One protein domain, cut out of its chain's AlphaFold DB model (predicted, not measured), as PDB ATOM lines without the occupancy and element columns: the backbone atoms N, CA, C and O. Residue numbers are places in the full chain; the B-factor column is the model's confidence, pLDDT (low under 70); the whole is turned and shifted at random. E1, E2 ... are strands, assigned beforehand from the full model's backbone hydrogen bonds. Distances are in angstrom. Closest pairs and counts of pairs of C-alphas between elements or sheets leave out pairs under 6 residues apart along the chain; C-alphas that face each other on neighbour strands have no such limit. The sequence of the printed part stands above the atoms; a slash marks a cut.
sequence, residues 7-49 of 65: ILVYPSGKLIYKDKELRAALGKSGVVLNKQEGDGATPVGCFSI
ATOM      1  N   ILE A   7      81.106 124.506 202.696       88.56
ATOM      2  CA  ILE A   7      81.557 123.139 202.404       88.56
ATOM      3  C   ILE A   7      80.776 122.119 203.227       88.56
ATOM      4  O   ILE A   7      80.424 122.371 204.383       88.56
ATOM      5  N   LEU A   8      80.553 120.953 202.626       87.12
ATOM      6  CA  LEU A   8      80.094 119.746 203.308       87.12
ATOM      7  C   LEU A   8      81.256 118.757 203.368       87.12
ATOM      8  O   LEU A   8      81.880 118.480 202.346       87.12
ATOM      9  N   VAL A   9      81.551 118.227 204.553       85.50
ATOM     10  CA  VAL A   9      82.631 117.255 204.765       85.50
ATOM     11  C   VAL A   9      82.033 115.959 205.290       85.50
ATOM     12  O   VAL A   9      81.307 115.967 206.283       85.50
ATOM     13  N   TYR A  10      82.348 114.847 204.630       83.50
ATOM     14  CA  TYR A  10      81.827 113.524 204.962       83.50
ATOM     15  C   TYR A  10      82.905 112.630 205.584       83.50
ATOM     16  O   TYR A  10      84.067 112.703 205.170       83.50
ATOM     17  N   PRO A  11      82.532 111.698 206.484       83.31
ATOM     18  CA  PRO A  11      83.458 110.718 207.065       83.31
ATOM     19  C   PRO A  11      84.175 109.816 206.056       83.31
ATOM     20  O   PRO A  11      85.203 109.233 206.375       83.31
ATOM     21  N   SER A  12      83.672 109.724 204.825       86.31
ATOM     22  CA  SER A  12      84.306 108.994 203.722       86.31
ATOM     23  C   SER A  12      85.554 109.680 203.146       86.31
ATOM     24  O   SER A  12      86.139 109.167 202.196       86.31
ATOM     25  N   GLY A  13      85.958 110.842 203.672       87.75
ATOM     26  CA  GLY A  13      87.069 111.633 203.129       87.75
ATOM     27  C   GLY A  13      86.675 112.450 201.897       87.75
ATOM     28  O   GLY A  13      87.531 112.832 201.098       87.75
ATOM     29  N   LYS A  14      85.374 112.709 201.727       90.19
ATOM     30  CA  LYS A  14      84.828 113.535 200.647       90.19
ATOM     31  C   LYS A  14      84.482 114.928 201.153       90.19
ATOM     32  O   LYS A  14      83.870 115.073 202.212       90.19
ATOM     33  N   LEU A  15      84.832 115.937 200.365       88.75
ATOM     34  CA  LEU A  15      84.408 117.319 200.544       88.75
ATOM     35  C   LEU A  15      83.602 117.750 199.322       88.75
ATOM     36  O   LEU A  15      84.068 117.599 198.194       88.75
ATOM     37  N   ILE A  16      82.417 118.305 199.556       90.44
ATOM     38  CA  ILE A  16      81.577 118.905 198.518       90.44
ATOM     39  C   ILE A  16      81.624 120.422 198.678       90.44
ATOM     40  O   ILE A  16      81.368 120.954 199.763       90.44
ATOM     41  N   TYR A  17      81.959 121.110 197.589       89.31
ATOM     42  CA  TYR A  17      81.916 122.563 197.488       89.31
ATOM     43  C   TYR A  17      81.319 122.960 196.143       89.31
ATOM     44  O   TYR A  17      81.909 122.668 195.098       89.31
ATOM     45  N   LYS A  18      80.164 123.638 196.167       87.06
ATOM     46  CA  LYS A  18      79.345 123.864 194.965       87.06
ATOM     47  C   LYS A  18      79.103 122.515 194.266       87.06
ATOM     48  O   LYS A  18      78.772 121.545 194.940       87.06
ATOM     49  N   ASP A  19      79.366 122.424 192.968       87.25
ATOM     50  CA  ASP A  19      79.189 121.203 192.171       87.25
ATOM     51  C   ASP A  19      80.463 120.346 192.065       87.25
ATOM     52  O   ASP A  19      80.606 119.532 191.153       87.25
ATOM     53  N   LYS A  20      81.441 120.548 192.962       89.44
ATOM     54  CA  LYS A  20      82.715 119.815 192.951       89.44
ATOM     55  C   LYS A  20      82.831 118.875 194.144       89.44
ATOM     56  O   LYS A  20      82.691 119.301 195.291       89.44
ATOM     57  N   GLU A  21      83.182 117.623 193.860       92.50
ATOM     58  CA  GLU A  21      83.639 116.648 194.851       92.50
ATOM     59  C   GLU A  21      85.175 116.614 194.867       92.50
ATOM     60  O   GLU A  21      85.824 116.459 193.831       92.50
ATOM     61  N   LEU A  22      85.763 116.770 196.051       90.25
ATOM     62  CA  LEU A  22      87.204 116.769 196.282       90.25
ATOM     63  C   LEU A  22      87.560 115.745 197.365       90.25
ATOM     64  O   LEU A  22      86.772 115.482 198.279       90.25
ATOM     65  N   ARG A  23      88.776 115.194 197.300       90.69
ATOM     66  CA  ARG A  23      89.326 114.385 198.396       90.69
ATOM     67  C   ARG A  23      89.769 115.300 199.531       90.69
ATOM     68  O   ARG A  23      90.475 116.278 199.296       90.69
ATOM     69  N   ALA A  24      89.391 114.952 200.753       87.94
ATOM     70  CA  ALA A  24      89.779 115.656 201.962       87.94
ATOM     71  C   ALA A  24      90.485 114.705 202.927       87.94
ATOM     72  O   ALA A  24      90.050 113.574 203.144       87.94
ATOM     73  N   ALA A  25      91.567 115.186 203.533       89.25
ATOM     74  CA  ALA A  25      92.150 114.517 204.681       89.25
ATOM     75  C   ALA A  25      91.245 114.742 205.898       89.25
ATOM     76  O   ALA A  25      90.833 115.871 206.175       89.25
ATOM     77  N   LEU A  26      90.946 113.668 206.621       88.50
ATOM     78  CA  LEU A  26      90.243 113.727 207.897       88.50
ATOM     79  C   LEU A  26      91.235 113.521 209.036       88.50
ATOM     80  O   LEU A  26      92.289 112.905 208.857       88.50
ATOM     81  N   GLY A  27      90.882 114.028 210.216       85.06
ATOM     82  CA  GLY A  27      91.580 113.672 211.438       85.06
ATOM     83  C   GLY A  27      91.638 112.149 211.615       85.06
ATOM     84  O   GLY A  27      90.708 111.436 211.235       85.06
ATOM     85  N   LYS A  28      92.733 111.641 212.190       85.19
ATOM     86  CA  LYS A  28      92.957 110.199 212.413       85.19
ATOM     87  C   LYS A  28      91.838 109.541 213.223       85.19
ATOM     88  O   LYS A  28      91.571 108.361 213.033       85.19
ATOM     89  N   SER A  29      91.181 110.314 214.081       87.44
ATOM     90  CA  SER A  29      90.073 109.867 214.928       87.44
ATOM     91  C   SER A  29      88.700 110.030 214.258       87.44
ATOM     92  O   SER A  29      87.670 109.901 214.912       87.44
ATOM     93  N   GLY A  30      88.663 110.308 212.951       84.81
ATOM     94  CA  GLY A  30      87.435 110.412 212.169       84.81
ATOM     95  C   GLY A  30      86.721 111.752 212.332       84.81
ATOM     96  O   GLY A  30      87.352 112.785 212.562       84.81
ATOM     97  N   VAL A  31      85.395 111.741 212.161       85.06
ATOM     98  CA  VAL A  31      84.545 112.937 212.243       85.06
ATOM     99  C   VAL A  31      83.655 112.850 213.483       85.06
ATOM    100  O   VAL A  31      82.935 111.867 213.642       85.06
ATOM    101  N   VAL A  32      83.689 113.862 214.352       84.00
ATOM    102  CA  VAL A  32      82.981 113.857 215.648       84.00
ATOM    103  C   VAL A  32      82.159 115.127 215.853       84.00
ATOM    104  O   VAL A  32      82.528 116.202 215.389       84.00
ATOM    105  N   LEU A  33      81.031 115.016 216.558       78.44
ATOM    106  CA  LEU A  33      80.184 116.169 216.899       78.44
ATOM    107  C   LEU A  33      80.839 117.072 217.952       78.44
ATOM    108  O   LEU A  33      80.812 118.290 217.821       78.44
ATOM    109  N   ASN A  34      81.444 116.473 218.980       83.19
ATOM    110  CA  ASN A  34      82.069 117.195 220.083       83.19
ATOM    111  C   ASN A  34      83.590 117.028 220.034       83.19
ATOM    112  O   ASN A  34      84.156 116.188 220.734       83.19
ATOM    113  N   LYS A  35      84.232 117.792 219.148       82.44
ATOM    114  CA  LYS A  35      85.688 117.782 218.996       82.44
ATOM    115  C   LYS A  35      86.357 118.440 220.201       82.44
ATOM    116  O   LYS A  35      86.030 119.575 220.542       82.44
ATOM    117  N   GLN A  36      87.355 117.767 220.760       87.06
ATOM    118  CA  GLN A  36      88.244 118.299 221.788       87.06
ATOM    119  C   GLN A  36      89.615 118.638 221.191       87.06
ATOM    120  O   GLN A  36      90.036 118.094 220.171       87.06
ATOM    121  N   GLU A  37      90.328 119.597 221.771       86.00
ATOM    122  CA  GLU A  37      91.682 119.892 221.307       86.00
ATOM    123  C   GLU A  37      92.618 118.712 221.611       86.00
ATOM    124  O   GLU A  37      92.607 118.167 222.710       86.00
ATOM    125  N   GLY A  38      93.391 118.281 220.610       86.00
ATOM    126  CA  GLY A  38      94.296 117.131 220.722       86.00
ATOM    127  C   GLY A  38      93.682 115.756 220.419       86.00
ATOM    128  O   GLY A  38      94.430 114.788 220.326       86.00
ATOM    129  N   ASP A  39      92.369 115.650 220.185       84.62
ATOM    130  CA  ASP A  39      91.704 114.363 219.900       84.62
ATOM    131  C   ASP A  39      91.967 113.811 218.489       84.62
ATOM    132  O   ASP A  39      91.672 112.653 218.195       84.62
ATOM    133  N   GLY A  40      92.527 114.638 217.604       84.06
ATOM    134  CA  GLY A  40      92.823 114.272 216.226       84.06
ATOM    135  C   GLY A  40      91.587 114.000 215.370       84.06
ATOM    136  O   GLY A  40      91.721 113.281 214.383       84.06
ATOM    137  N   ALA A  41      90.412 114.533 215.712       88.00
ATOM    138  CA  ALA A  41      89.181 114.395 214.935       88.00
ATOM    139  C   ALA A  41      88.853 115.652 214.103       88.00
ATOM    140  O   ALA A  41      89.279 116.769 214.407       88.00
ATOM    141  N   THR A  42      88.062 115.478 213.042       83.38
ATOM    142  CA  THR A  42      87.442 116.569 212.274       83.38
ATOM    143  C   THR A  42      86.054 116.860 212.860       83.38
ATOM    144  O   THR A  42      85.282 115.923 213.055       83.38
ATOM    145  N   PRO A  43      85.676 118.117 213.147       81.44
ATOM    146  CA  PRO A  43      84.340 118.399 213.661       81.44
ATOM    147  C   PRO A  43      83.277 118.192 212.568       81.44
ATOM    148  O   PRO A  43      83.459 118.634 211.431       81.44
ATOM    149  N   VAL A  44      82.158 117.542 212.905       80.38
ATOM    150  CA  VAL A  44      80.977 117.454 212.028       80.38
ATOM    151  C   VAL A  44      80.394 118.854 211.855       80.38
ATOM    152  O   VAL A  44      80.138 119.544 212.841       80.38
ATOM    153  N   GLY A  45      80.125 119.272 210.617       75.81
ATOM    154  CA  GLY A  45      79.393 120.511 210.391       75.81
ATOM    155  C   GLY A  45      79.509 121.080 208.988       75.81
ATOM    156  O   GLY A  45      80.155 120.522 208.101       75.81
ATOM    157  N   CYS A  46      78.860 122.226 208.817       80.81
ATOM    158  CA  CYS A  46      78.934 123.036 207.617       80.81
ATOM    159  C   CYS A  46      79.787 124.273 207.904       80.81
ATOM    160  O   CYS A  46      79.466 125.061 208.795       80.81
ATOM    161  N   PHE A  47      80.877 124.437 207.156       82.62
ATOM    162  CA  PHE A  47      81.866 125.482 207.409       82.62
ATOM    163  C   PHE A  47      81.931 126.451 206.230       82.62
ATOM    164  O   PHE A  47      81.932 126.040 205.072       82.62
ATOM    165  N   SER A  48      81.999 127.749 206.519       86.44
ATOM    166  CA  SER A  48      82.238 128.779 205.506       86.44
ATOM    167  C   SER A  48      83.708 128.777 205.077       86.44
ATOM    168  O   SER A  48      84.586 128.844 205.946       86.44
ATOM    169  N   ILE A  49      84.003 128.796 203.777       85.81
ATOM    170  CA  ILE A  49      85.381 128.983 203.304       85.81
ATOM    171  C   ILE A  49      85.803 130.432 203.557       85.81
ATOM    172  O   ILE A  49      85.209 131.365 203.027       85.81
TER     173      ILE A  49
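What this domain is: This is residues 7 to 49 of the 65 residues of an uncharacterized protein of Candidatus Yanofskybacteria bacterium RIFCSPHIGHO2_02_FULL_38_22b (UniProt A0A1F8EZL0). What is seen first? There is little regular structure: a small antiparallel sheet of four strands makes one end, and residues 24 to 45 loop out to the other end and back. How is it built? The printed part has 43 residues, 15 of them in strands E1 to E4, all strand, with sheet order E3 E2 E1 E4. E1 E2 E3 form a meander, each the antiparallel neighbour of the one before; E4 beside E1 completes a Greek key. How large? It is compact but elongated, with radius of gyration of the C-alphas 10.5 A and spans 32 by 18 by 13 A.

How they stand to each other: How do the first strands pair? E1, residues 7 to 10, and E2, residues 14 to 17, form a hairpin at 164 degrees; N 10 and O 14, 2.9 A apart, are within hydrogen-bond range. E2 and E3, residues 20 to 23, form another at 148 degrees, with N 15 and O 22 within range at 2.9 A. Where is E4? E4, residues 46 to 48, is antiparallel to E1 at 146 degrees, with N 7 and O 47 within range at 2.9 A.

Where its parts are: Where does E1 begin? C-alpha 7 is at (81.557, 123.139, 202.404); E1 and E2 each span 10.0 A, E3 10.1 A. Where does E4 end? C-alpha 48 is at (82.238, 128.779, 205.506), and E4 spans 7.0 A.

The domain as a whole: Which link is long? E3 to E4, 22 residues; in it residues 31 to 32 pair with 42 to 43, parallel. Is anything cut or uncertain? The printed part has no cut, and no printed residue is under 70 in pLDDT.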